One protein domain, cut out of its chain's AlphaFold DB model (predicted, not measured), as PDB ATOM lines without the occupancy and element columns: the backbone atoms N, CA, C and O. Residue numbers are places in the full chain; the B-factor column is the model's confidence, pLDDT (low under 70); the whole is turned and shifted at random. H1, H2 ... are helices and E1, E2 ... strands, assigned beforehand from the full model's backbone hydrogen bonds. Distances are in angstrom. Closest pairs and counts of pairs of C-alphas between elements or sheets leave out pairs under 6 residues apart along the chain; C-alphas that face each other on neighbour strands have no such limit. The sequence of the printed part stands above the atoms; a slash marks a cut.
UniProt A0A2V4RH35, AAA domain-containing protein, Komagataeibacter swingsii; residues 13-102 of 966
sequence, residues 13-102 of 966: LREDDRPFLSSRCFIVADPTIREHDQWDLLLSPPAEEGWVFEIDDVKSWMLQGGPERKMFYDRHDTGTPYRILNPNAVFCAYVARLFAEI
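What this domain is: This is residues 13 to 102 of the 966 residues of the protein "AAA domain-containing protein" of Komagataeibacter swingsii (UniProt A0A2V4RH35). A small three-stranded antiparallel sheet, in the order E2, E1, E3, has one face covered in part by the long helix H2, which crosses E2 and E1 slantwise. On the same side of the sheet the two-stranded hairpin of E4 and E5 comes loosely near E3 and E1, the short helix H1 packs on the first part of H2, and residues 15 to 20 stick out. The printed part has 90 residues, with two named helices and five named strands in the order E1, E2, E3, H1, E4, E5, H2. The class is mixed, helices and strands, with 43 residues, under half, in named elements. The whole is compact, with a radius of gyration of the C-alphas of 13.7 A and spans of 43 by 31 by 21 A.

Where its parts are: Find C-alpha 25 at (113.588, 99.758, 70.131); from there E1 runs 13.3 A through residues 25 to 29. Its neighbours are E2, residues 40 to 42, and E3, residues 51 to 55, 13.5 A long. H1 holds residues 58 to 64 and is 10.1 A long. E4, residues 69 to 72, and E5, residues 82 to 85, come next. Look for C-alpha 87 at (101.741, 95.856, 73.111), where H2, residues 87 to 101, begins; 21.1 A on, it ends with C-alpha 101 at (121.717, 89.185, 71.327).

How they stand to each other: Start at E1, the inner strand. Against E3 it is antiparallel at 156 degrees, with N 27 and O 53 at 2.9 A; with E2 it forms a hairpin, with N 26 and O 42 at 2.8 A. H2 is on this sheet at a height over the sheet of 8.9 A, two layers with the helix on one face. It lies over E2 and E1, slantwise to the strands, at 55 degrees to E2 on the local plane, and the closest C-alphas of E2 and H2 are those of Leu 41 and Tyr 94, 6.7 A apart. H1 is not on the sheet; it touches H2, opposite ways at a shallow tilt of 32 degrees, only just short of steep, with the C-alphas of Met 62 and Pro 87 closest at 5.1 A. In the hairpin of E4 and E5, N 83 and O 71 are 2.8 A apart. The closest C-alphas of E3 and E4 are those of Phe 53 and Met 71, 6.7 A apart. E1 and E4 are apart. In H1 and H2 every O i to N i+4 pair is within hydrogen-bond range.

The domain as a whole: The C-alphas farthest apart, those of Asp 17 and Gly 79, are 43.5 A apart. The printed part has no cut, and no link is long. Look in the B-factor column for pLDDT under 70 at residues 16 to 17, 48 to 49, 64 to 66, 75 and 78 to 79; the mean of the printed part is 81.0.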
ATOM      1  N   LEU A  13     125.361  92.304  77.885       82.00
ATOM      2  CA  LEU A  13     124.862  93.385  77.046       82.00
ATOM      3  C   LEU A  13     125.654  94.660  77.350       82.00
ATOM      4  O   LEU A  13     125.918  94.949  78.522       82.00
ATOM      5  N   ARG A  14     126.070  95.385  76.307       77.69
ATOM      6  CA  ARG A  14     126.861  96.615  76.424       77.69
ATOM      7  C   ARG A  14     126.514  97.628  75.334       77.69
ATOM      8  O   ARG A  14     126.403  97.241  74.176       77.69
ATOM      9  N   GLU A  15     126.431  98.899  75.713       76.75
ATOM     10  CA  GLU A  15     126.288 100.071  74.832       76.75
ATOM     11  C   GLU A  15     127.395 101.067  75.205       76.75
ATOM     12  O   GLU A  15     127.485 101.450  76.371       76.75
ATOM     13  N   ASP A  16     128.282 101.430  74.271       68.25
ATOM     14  CA  ASP A  16     129.376 102.401  74.485       68.25
ATOM     15  C   ASP A  16     130.163 102.201  75.804       68.25
ATOM     16  O   ASP A  16     130.290 103.105  76.630       68.25
ATOM     17  N   ASP A  17     130.644 100.972  76.037       64.06
ATOM     18  CA  ASP A  17     131.342 100.510  77.257       64.06
ATOM     19  C   ASP A  17     130.524 100.480  78.566       64.06
ATOM     20  O   ASP A  17     131.026 100.041  79.608       64.06
ATOM     21  N   ARG A  18     129.235 100.833  78.532       73.44
ATOM     22  CA  ARG A  18     128.325 100.716  79.681       73.44
ATOM     23  C   ARG A  18     127.769  99.290  79.799       73.44
ATOM     24  O   ARG A  18     127.545  98.633  78.788       73.44
ATOM     25  N   PRO A  19     127.517  98.772  81.016       76.50
ATOM     26  CA  PRO A  19     127.086  97.390  81.262       76.50
ATOM     27  C   PRO A  19     125.575  97.154  81.049       76.50
ATOM     28  O   PRO A  19     125.001  96.250  81.659       76.50
ATOM     29  N   PHE A  20     124.917  97.989  80.245       80.38
ATOM     30  CA  PHE A  20     123.484  97.928  79.962       80.38
ATOM     31  C   PHE A  20     123.192  98.414  78.537       80.38
ATOM     32  O   PHE A  20     124.014  99.120  77.958       80.38
ATOM     33  N   LEU A  21     122.026  98.050  78.001       81.25
ATOM     34  CA  LEU A  21     121.442  98.663  76.797       81.25
ATOM     35  C   LEU A  21     120.349  99.656  77.195       81.25
ATOM     36  O   LEU A  21     119.672  99.448  78.208       81.25
ATOM     37  N   SER A  22     120.136 100.697  76.394       77.44
ATOM     38  CA  SER A  22     118.924 101.511  76.491       77.44
ATOM     39  C   SER A  22     117.665 100.682  76.198       77.44
ATOM     40  O   SER A  22     117.699  99.705  75.452       77.44
ATOM     41  N   SER A  23     116.536 101.053  76.806       78.75
ATOM     42  CA  SER A  23     115.244 100.368  76.627       78.75
ATOM     43  C   SER A  23     114.530 100.681  75.301       78.75
ATOM     44  O   SER A  23     113.372 100.293  75.112       78.75
ATOM     45  N   ARG A  24     115.217 101.385  74.396       83.81
ATOM     46  CA  ARG A  24     114.680 101.837  73.115       83.81
ATOM     47  C   ARG A  24     114.665 100.697  72.109       83.81
ATOM     48  O   ARG A  24     115.602  99.902  72.033       83.81
ATOM     49  N   CYS A  25     113.622 100.640  71.292       87.38
ATOM     50  CA  CYS A  25     113.588  99.758  70.131       87.38
ATOM     51  C   CYS A  25     112.947 100.431  68.923       87.38
ATOM     52  O   CYS A  25     112.148 101.360  69.046       87.38
ATOM     53  N   PHE A  26     113.247  99.889  67.752       89.62
ATOM     54  CA  PHE A  26     112.770 100.375  66.469       89.62
ATOM     55  C   PHE A  26     111.958  99.273  65.806       89.62
ATOM     56  O   PHE A  26     112.473  98.189  65.532       89.62
ATOM     57  N   ILE A  27     110.683  99.548  65.562       89.88
ATOM     58  CA  ILE A  27     109.844  98.683  64.741       89.88
ATOM     59  C   ILE A  27     110.062  99.072  63.290       89.88
ATOM     60  O   ILE A  27     109.972 100.254  62.957       89.88
ATOM     61  N   VAL A  28     110.352  98.091  62.442       90.69
ATOM     62  CA  VAL A  28     110.553  98.282  61.005       90.69
ATOM     63  C   VAL A  28     109.549  97.443  60.230       90.69
ATOM     64  O   VAL A  28     109.183  96.343  60.647       90.69
ATOM     65  N   ALA A  29     109.075  97.967  59.107       87.56
ATOM     66  CA  ALA A  29     108.112  97.275  58.264       87.56
ATOM     67  C   ALA A  29     108.507  97.369  56.791       87.56
ATOM     68  O   ALA A  29     108.991  98.400  56.327       87.56
ATOM     69  N   ASP A  30     108.264  96.294  56.044       83.00
ATOM     70  CA  ASP A  30     108.476  96.284  54.600       83.00
ATOM     71  C   ASP A  30     107.234  96.857  53.886       83.00
ATOM     72  O   ASP A  30     106.144  96.286  54.019       83.00
ATOM     73  N   PRO A  31     107.352  97.959  53.120       76.50
ATOM     74  CA  PRO A  31     106.225  98.558  52.406       76.50
ATOM     75  C   PRO A  31     105.630  97.654  51.312       76.50
ATOM     76  O   PRO A  31     104.501  97.889  50.878       76.50
ATOM     77  N   THR A  32     106.345  96.617  50.865       78.25
ATOM     78  CA  THR A  32     105.858  95.650  49.865       78.25
ATOM     79  C   THR A  32     104.886  94.622  50.450       78.25
ATOM     80  O   THR A  32     104.077  94.039  49.720       78.25
ATOM     81  N   ILE A  33     104.910  94.433  51.770       80.31
ATOM     82  CA  ILE A  33     104.063  93.482  52.487       80.31
ATOM     83  C   ILE A  33     102.709  94.129  52.804       80.31
ATOM     84  O   ILE A  33     102.626  95.246  53.323       80.31
ATOM     85  N   ARG A  34     101.617  93.423  52.488       74.19
ATOM     86  CA  ARG A  34     100.240  93.922  52.676       74.19
ATOM     87  C   ARG A  34      99.601  93.517  54.002       74.19
ATOM     88  O   ARG A  34      98.600  94.115  54.382       74.19
ATOM     89  N   GLU A  35     100.159  92.528  54.690       82.44
ATOM     90  CA  GLU A  35      99.676  92.080  55.996       82.44
ATOM     91  C   GLU A  35      99.952  93.141  57.071       82.44
ATOM     92  O   GLU A  35     101.033  93.729  57.134       82.44
ATOM     93  N   HIS A  36      98.945  93.434  57.894       83.06
ATOM     94  CA  HIS A  36      99.002  94.532  58.863       83.06
ATOM     95  C   HIS A  36      99.771  94.177  60.142       83.06
ATOM     96  O   HIS A  36     100.207  95.076  60.858       83.06
ATOM     97  N   ASP A  37      99.940  92.894  60.433       80.62
ATOM     98  CA  ASP A  37     100.604  92.332  61.610       80.62
ATOM     99  C   ASP A  37     102.068  91.936  61.357       80.62
ATOM    100  O   ASP A  37     102.769  91.582  62.301       80.62
ATOM    101  N   GLN A  38     102.558  92.055  60.118       85.94
ATOM    102  CA  GLN A  38     103.957  91.790  59.785       85.94
ATOM    103  C   GLN A  38     104.847  93.020  59.994       85.94
ATOM    104  O   GLN A  38     104.802  93.996  59.238       85.94
ATOM    105  N   TRP A  39     105.690  92.946  61.016       91.19
ATOM    106  CA  TRP A  39     106.723  93.921  61.345       91.19
ATOM    107  C   TRP A  39     107.894  93.207  62.026       91.19
ATOM    108  O   TRP A  39     107.717  92.160  62.648       91.19
ATOM    109  N   ASP A  40     109.080  93.796  61.925       87.88
ATOM    110  CA  ASP A  40     110.292  93.341  62.599       87.88
ATOM    111  C   ASP A  40     110.700  94.330  63.693       87.88
ATOM    112  O   ASP A  40     110.315  95.501  63.687       87.88
ATOM    113  N   LEU A  41     111.503  93.859  64.649       91.50
ATOM    114  CA  LEU A  41     112.016  94.668  65.752       91.50
ATOM    115  C   LEU A  41     113.544  94.688  65.752       91.50
ATOM    116  O   LEU A  41     114.200  93.642  65.769       91.50
ATOM    117  N   LEU A  42     114.100  95.897  65.818       88.56
ATOM    118  CA  LEU A  42     115.524  96.177  65.959       88.56
ATOM    119  C   LEU A  42     115.804  96.866  67.302       88.56
ATOM    120  O   LEU A  42     115.013  97.677  67.780       88.56
ATOM    121  N   LEU A  43     116.948  96.551  67.910       85.50
ATOM    122  CA  LEU A  43     117.412  97.176  69.161       85.50
ATOM    123  C   LEU A  43     118.308  98.399  68.916       85.50
ATOM    124  O   LEU A  43     118.583  99.165  69.830       85.50
ATOM    125  N   SER A  44     118.759  98.584  67.678       83.62
ATOM    126  CA  SER A  44     119.581  99.711  67.242       83.62
ATOM    127  C   SER A  44     118.902 100.399  66.058       83.62
ATOM    128  O   SER A  44     118.158  99.731  65.328       83.62
ATOM    129  N   PRO A  45     119.129 101.709  65.864       82.31
ATOM    130  CA  PRO A  45     118.517 102.437  64.763       82.31
ATOM    131  C   PRO A  45     118.936 101.821  63.415       82.31
ATOM    132  O   PRO A  45     120.108 101.467  63.245       82.31
ATOM    133  N   PRO A  46     118.002 101.655  62.463       83.88
ATOM    134  CA  PRO A  46     118.319 101.135  61.136       83.88
ATOM    135  C   PRO A  46     119.216 102.110  60.355       83.88
ATOM    136  O   PRO A  46     119.143 103.321  60.540       83.88
ATOM    137  N   ALA A  47     120.063 101.570  59.473       73.25
ATOM    138  CA  ALA A  47     121.029 102.350  58.690       73.25
ATOM    139  C   ALA A  47     120.412 103.111  57.497       73.25
ATOM    140  O   ALA A  47     121.036 104.035  56.984       73.25
ATOM    141  N   GLU A  48     119.213 102.726  57.053       68.38
ATOM    142  CA  GLU A  48     118.491 103.345  55.934       68.38
ATOM    143  C   GLU A  48     117.211 104.037  56.432       68.38
ATOM    144  O   GLU A  48     116.554 103.553  57.359       68.38
ATOM    145  N   GLU A  49     116.838 105.156  55.801       61.25
ATOM    146  CA  GLU A  49     115.535 105.798  56.009       61.25
ATOM    147  C   GLU A  49     114.433 104.894  55.439       61.25
ATOM    148  O   GLU A  49     114.222 104.815  54.230       61.25
ATOM    149  N   GLY A  50     113.756 104.163  56.324       71.44
ATOM    150  CA  GLY A  50     112.670 103.252  55.979       71.44
ATOM    151  C   GLY A  50     111.397 103.530  56.773       71.44
ATOM    152  O   GLY A  50     111.285 104.505  57.519       71.44
ATOM    153  N   TRP A  51     110.429 102.625  56.658       85.44
ATOM    154  CA  TRP A  51     109.223 102.661  57.472       85.44
ATOM    155  C   TRP A  51     109.546 102.238  58.912       85.44
ATOM    156  O   TRP A  51     109.542 101.049  59.234       85.44
ATOM    157  N   VAL A  52     109.861 103.220  59.765       86.31
ATOM    158  CA  VAL A  52     110.383 103.006  61.127       86.31
ATOM    159  C   VAL A  52     109.522 103.703  62.185       86.31
ATOM    160  O   VAL A  52     109.096 104.851  62.031       86.31
ATOM    161  N   PHE A  53     109.287 103.015  63.302       85.00
ATOM    162  CA  PHE A  53     108.617 103.561  64.479       85.00
ATOM    163  C   PHE A  53     109.451 103.307  65.736       85.00
ATOM    164  O   PHE A  53     109.660 102.164  66.139       85.00
ATOM    165  N   GLU A  54     109.936 104.389  66.339       86.50
ATOM    166  CA  GLU A  54     110.723 104.362  67.573       86.50
ATOM    167  C   GLU A  54     109.808 104.232  68.796       86.50
ATOM    168  O   GLU A  54     108.779 104.907  68.910       86.50
ATOM    169  N   ILE A  55     110.191 103.350  69.716       83.38
ATOM    170  CA  ILE A  55     109.539 103.168  71.008       83.38
ATOM    171  C   ILE A  55     110.595 103.360  72.090       83.38
ATOM    172  O   ILE A  55     111.501 102.540  72.222       83.38
ATOM    173  N   ASP A  56     110.436 104.420  72.883       72.75
ATOM    174  CA  ASP A  56     111.386 104.764  73.944       72.75
ATOM    175  C   ASP A  56     111.334 103.809  75.148       72.75
ATOM    176  O   ASP A  56     112.347 103.565  75.793       72.75
ATOM    177  N   ASP A  57     110.142 103.286  75.467       74.88
ATOM    178  CA  ASP A  57     109.912 102.425  76.630       74.88
ATOM    179  C   ASP A  57     108.820 101.380  76.345       74.88
ATOM    180  O   ASP A  57     107.613 101.599  76.529       74.88
ATOM    181  N   VAL A  58     109.260 100.211  75.875       79.31
ATOM    182  CA  VAL A  58     108.379  99.076  75.557       79.31
ATOM    183  C   VAL A  58     107.725  98.508  76.820       79.31
ATOM    184  O   VAL A  58     106.563  98.092  76.789       79.31
ATOM    185  N   LYS A  59     108.444  98.512  77.951       78.06
ATOM    186  CA  LYS A  59     107.967  97.954  79.223       78.06
ATOM    187  C   LYS A  59     106.818  98.786  79.783       78.06
ATOM    188  O   LYS A  59     105.803  98.212  80.171       78.06
ATOM    189  N   SER A  60     106.919 100.115  79.766       74.38
ATOM    190  CA  SER A  60     105.822 101.000  80.173       74.38
ATOM    191  C   SER A  60     104.577 100.779  79.326       74.38
ATOM    192  O   SER A  60     103.479 100.652  79.868       74.38
ATOM    193  N   TRP A  61     104.729 100.699  78.002       76.19
ATOM    194  CA  TRP A  61     103.590 100.502  77.106       76.19
ATOM    195  C   TRP A  61     102.896  99.153  77.351       76.19
ATOM    196  O   TRP A  61     101.664  99.089  77.412       76.19
ATOM    197  N   MET A  62     103.685  98.102  77.588       81.38
ATOM    198  CA  MET A  62     103.200  96.774  77.954       81.38
ATOM    199  C   MET A  62     102.487  96.763  79.311       81.38
ATOM    200  O   MET A  62     101.406  96.187  79.434       81.38
ATOM    201  N   LEU A  63     103.051  97.403  80.340       72.50
ATOM    202  CA  LEU A  63     102.484  97.406  81.691       72.50
ATOM    203  C   LEU A  63     101.216  98.259  81.792       72.50
ATOM    204  O   LEU A  63     100.262  97.841  82.443       72.50
ATOM    205  N   GLN A  64     101.163  99.398  81.102       66.94
ATOM    206  CA  GLN A  64     100.000 100.292  81.102       66.94
ATOM    207  C   GLN A  64      98.816  99.744  80.291       66.94
ATOM    208  O   GLN A  64      97.710 100.263  80.413       66.94
ATOM    209  N   GLY A  65      99.020  98.699  79.477       59.06
ATOM    210  CA  GLY A  65      97.949  98.088  78.685       59.06
ATOM    211  C   GLY A  65      97.316  99.057  77.685       59.06
ATOM    212  O   GLY A  65      96.104  99.027  77.494       59.06
ATOM    213  N   GLY A  66      98.124  99.945  77.094       61.59
ATOM    214  CA  GLY A  66      97.646 100.935  76.128       61.59
ATOM    215  C   GLY A  66      97.041 100.291  74.871       61.59
ATOM    216  O   GLY A  66      97.337  99.132  74.579       61.59
ATOM    217  N   PRO A  67      96.215 101.029  74.106       71.44
ATOM    218  CA  PRO A  67      95.600 100.506  72.892       71.44
ATOM    219  C   PRO A  67      96.655 100.116  71.852       71.44
ATOM    220  O   PRO A  67      97.799 100.591  71.885       71.44
ATOM    221  N   GLU A  68      96.250  99.270  70.907       82.50
ATOM    222  CA  GLU A  68      97.058  98.963  69.730       82.50
ATOM    223  C   GLU A  68      97.414 100.255  68.994       82.50
ATOM    224  O   GLU A  68      96.572 101.137  68.792       82.50
ATOM    225  N   ARG A  69      98.683 100.385  68.611       85.88
ATOM    226  CA  ARG A  69      99.158 101.557  67.873       85.88
ATOM    227  C   ARG A  69      99.170 101.243  66.388       85.88
ATOM    228  O   ARG A  69      99.603 100.166  65.986       85.88
ATOM    229  N   LYS A  70      98.721 102.199  65.572       85.25
ATOM    230  CA  LYS A  70      98.866 102.135  64.117       85.25
ATOM    231  C   LYS A  70     100.117 102.891  63.702       85.25
ATOM    232  O   LYS A  70     100.226 104.092  63.937       85.25
ATOM    233  N   MET A  71     101.050 102.178  63.098       85.56
ATOM    234  CA  MET A  71     102.245 102.739  62.486       85.56
ATOM    235  C   MET A  71     101.936 102.949  61.006       85.56
ATOM    236  O   MET A  71     101.791 101.970  60.289       85.56
ATOM    237  N   PHE A  72     101.775 104.195  60.560       82.69
ATOM    238  CA  PHE A  72     101.540 104.544  59.150       82.69
ATOM    239  C   PHE A  72     102.867 104.721  58.410       82.69
ATOM    240  O   PHE A  72     103.852 105.116  59.042       82.69
ATOM    241  N   TYR A  73     102.907 104.395  57.115       81.94
ATOM    242  CA  TYR A  73     104.091 104.580  56.267       81.94
ATOM    243  C   TYR A  73     104.446 106.061  56.130       81.94
ATOM    244  O   TYR A  73     105.584 106.442  56.389       81.94
ATOM    245  N   ASP A  74     103.450 106.898  55.833       78.00
ATOM    246  CA  ASP A  74     103.559 108.352  55.913       78.00
ATOM    247  C   ASP A  74     102.710 108.867  57.085       78.00
ATOM    248  O   ASP A  74     101.516 108.587  57.184       78.00
ATOM    249  N   ARG A  75     103.325 109.629  57.998       68.62
ATOM    250  CA  ARG A  75     102.635 110.202  59.169       68.62
ATOM    251  C   ARG A  75     101.689 111.347  58.798       68.62
ATOM    252  O   ARG A  75     100.835 111.697  59.612       68.62
ATOM    253  N   HIS A  76     101.838 111.926  57.607       72.81
ATOM    254  CA  HIS A  76     101.027 113.037  57.116       72.81
ATOM    255  C   HIS A  76      99.897 112.592  56.176       72.81
ATOM    256  O   HIS A  76      98.985 113.381  55.928       72.81
ATOM    257  N   ASP A  77      99.904 111.334  55.718       72.62
ATOM    258  CA  ASP A  77      98.860 110.759  54.866       72.62
ATOM    259  C   ASP A  77      98.300 109.445  55.440       72.62
ATOM    260  O   ASP A  77      98.886 108.363  55.341       72.62
ATOM    261  N   THR A  78      97.092 109.534  55.998       65.56
ATOM    262  CA  THR A  78      96.355 108.394  56.568       65.56
ATOM    263  C   THR A  78      95.864 107.373  55.531       65.56
ATOM    264  O   THR A  78      95.358 106.322  55.922       65.56
ATOM    265  N   GLY A  79      95.983 107.665  54.228       68.44
ATOM    266  CA  GLY A  79      95.688 106.737  53.132       68.44
ATOM    267  C   GLY A  79      96.826 105.759  52.814       68.44
ATOM    268  O   GLY A  79      96.641 104.847  52.006       68.44
ATOM    269  N   THR A  80      97.990 105.925  53.446       76.88
ATOM    270  CA  THR A  80      99.155 105.058  53.238       76.88
ATOM    271  C   THR A  80      99.040 103.713  53.972       76.88
ATOM    272  O   THR A  80      98.244 103.574  54.910       76.88
ATOM    273  N   PRO A  81      99.807 102.678  53.558       80.94
ATOM    274  CA  PRO A  81      99.862 101.411  54.279       80.94
ATOM    275  C   PRO A  81     100.144 101.620  55.772       80.94
ATOM    276  O   PRO A  81     100.926 102.494  56.149       80.94
ATOM    277  N   TYR A  82      99.520 100.804  56.625       86.69
ATOM    278  CA  TYR A  82      99.728 100.850  58.074       86.69
ATOM    279  C   TYR A  82     100.004  99.463  58.677       86.69
ATOM    280  O   TYR A  82      99.569  98.439  58.134       86.69
ATOM    281  N   ARG A  83     100.704  99.435  59.814       87.88
ATOM    282  CA  ARG A  83     100.912  98.260  60.673       87.88
ATOM    283  C   ARG A  83     100.200  98.411  62.005       87.88
ATOM    284  O   ARG A  83     100.082  99.522  62.520       87.88
ATOM    285  N   ILE A  84      99.734  97.294  62.551       88.31
ATOM    286  CA  ILE A  84      99.096  97.211  63.864       88.31
ATOM    287  C   ILE A  84     100.118  96.659  64.850       88.31
ATOM    288  O   ILE A  84     100.596  95.533  64.721       88.31
ATOM    289  N   LEU A  85     100.449  97.468  65.849       88.88
ATOM    290  CA  LEU A  85     101.409  97.130  66.886       88.88
ATOM    291  C   LEU A  85     100.655  96.798  68.176       88.88
ATOM    292  O   LEU A  85     100.148  97.691  68.865       88.88
ATOM    293  N   ASN A  86     100.583  95.504  68.494       88.00
ATOM    294  CA  ASN A  86     100.001  95.013  69.740       88.00
ATOM    295  C   ASN A  86     101.050  95.063  70.874       88.00
ATOM    296  O   ASN A  86     102.126  94.481  70.712       88.00
ATOM    297  N   PRO A  87     100.760  95.683  72.036       85.50
ATOM    298  CA  PRO A  87     101.741  95.856  73.111       85.50
ATOM    299  C   PRO A  87     102.368  94.546  73.612       85.50
ATOM    300  O   PRO A  87     103.558  94.511  73.916       85.50
ATOM    301  N   ASN A  88     101.591  93.458  73.681       85.56
ATOM    302  CA  ASN A  88     102.095  92.162  74.143       85.56
ATOM    303  C   ASN A  88     102.995  91.517  73.091       85.56
ATOM    304  O   ASN A  88     104.063  91.020  73.432       85.56
ATOM    305  N   ALA A  89     102.582  91.546  71.820       86.69
ATOM    306  CA  ALA A  89     103.372  90.990  70.725       86.69
ATOM    307  C   ALA A  89     104.703  91.738  70.570       86.69
ATOM    308  O   ALA A  89     105.753  91.104  70.483       86.69
ATOM    309  N   VAL A  90     104.669  93.075  70.630       88.44
ATOM    310  CA  VAL A  90     105.864  93.929  70.588       88.44
ATOM    311  C   VAL A  90     106.789  93.638  71.767       88.44
ATOM    312  O   VAL A  90     107.982  93.441  71.562       88.44
ATOM    313  N   PHE A  91     106.261  93.534  72.990       89.38
ATOM    314  CA  PHE A  91     107.084  93.211  74.157       89.38
ATOM    315  C   PHE A  91     107.673  91.790  74.095       89.38
ATOM    316  O   PHE A  91     108.853  91.609  74.388       89.38
ATOM    317  N   CYS A  92     106.908  90.784  73.664       88.50
ATOM    318  CA  CYS A  92     107.428  89.428  73.462       88.50
ATOM    319  C   CYS A  92     108.548  89.401  72.410       88.50
ATOM    320  O   CYS A  92     109.601  88.813  72.657       88.50
ATOM    321  N   ALA A  93     108.352  90.068  71.266       88.44
ATOM    322  CA  ALA A  93     109.365  90.181  70.216       88.44
ATOM    323  C   ALA A  93     110.619  90.913  70.716       88.44
ATOM    324  O   ALA A  93     111.740  90.487  70.439       88.44
ATOM    325  N   TYR A  94     110.434  91.964  71.516       90.44
ATOM    326  CA  TYR A  94     111.508  92.727  72.138       90.44
ATOM    327  C   TYR A  94     112.367  91.864  73.066       90.44
ATOM    328  O   TYR A  94     113.585  91.794  72.904       90.44
ATOM    329  N   VAL A  95     111.739  91.137  73.995       89.94
ATOM    330  CA  VAL A  95     112.445  90.238  74.920       89.94
ATOM    331  C   VAL A  95     113.122  89.089  74.169       89.94
ATOM    332  O   VAL A  95     114.269  88.752  74.470       89.94
ATOM    333  N   ALA A  96     112.459  88.519  73.160       89.06
ATOM    334  CA  ALA A  96     113.040  87.472  72.327       89.06
ATOM    335  C   ALA A  96     114.280  87.976  71.571       89.06
ATOM    336  O   ALA A  96     115.291  87.271  71.509       89.06
ATOM    337  N   ARG A  97     114.243  89.213  71.054       89.94
ATOM    338  CA  ARG A  97     115.384  89.848  70.385       89.94
ATOM    339  C   ARG A  97     116.534  90.109  71.354       89.94
ATOM    340  O   ARG A  97     117.664  89.746  71.046       89.94
ATOM    341  N   LEU A  98     116.255  90.638  72.546       88.44
ATOM    342  CA  LEU A  98     117.264  90.830  73.596       88.44
ATOM    343  C   LEU A  98     117.941  89.516  73.992       88.44
ATOM    344  O   LEU A  98     119.164  89.446  74.112       88.44
ATOM    345  N   PHE A  99     117.163  88.446  74.155       87.81
ATOM    346  CA  PHE A  99     117.710  87.125  74.451       87.81
ATOM    347  C   PHE A  99     118.514  86.550  73.271       87.81
ATOM    348  O   PHE A  99     119.479  85.808  73.476       87.81
ATOM    349  N   ALA A 100     118.161  86.908  72.034       87.25
ATOM    350  CA  ALA A 100     118.912  86.542  70.839       87.25
ATOM    351  C   ALA A 100     120.252  87.290  70.698       87.25
ATOM    352  O   ALA A 100     121.163  86.726  70.094       87.25
ATOM    353  N   GLU A 101     120.420  88.481  71.281       86.62
ATOM    354  CA  GLU A 101     121.717  89.185  71.327       86.62
ATOM    355  C   GLU A 101     122.712  88.527  72.297       86.62
ATOM    356  O   GLU A 101     123.926  88.580  72.102       86.62
ATOM    357  N   ILE A 102     122.222  87.829  73.329       86.19
ATOM    358  CA  ILE A 102     123.091  87.093  74.257       86.19
ATOM    359  C   ILE A 102     123.883  86.029  73.473       86.19
ATOM    360  O   ILE A 102     123.279  85.291  72.694       86.19
TER     361      ILE A 102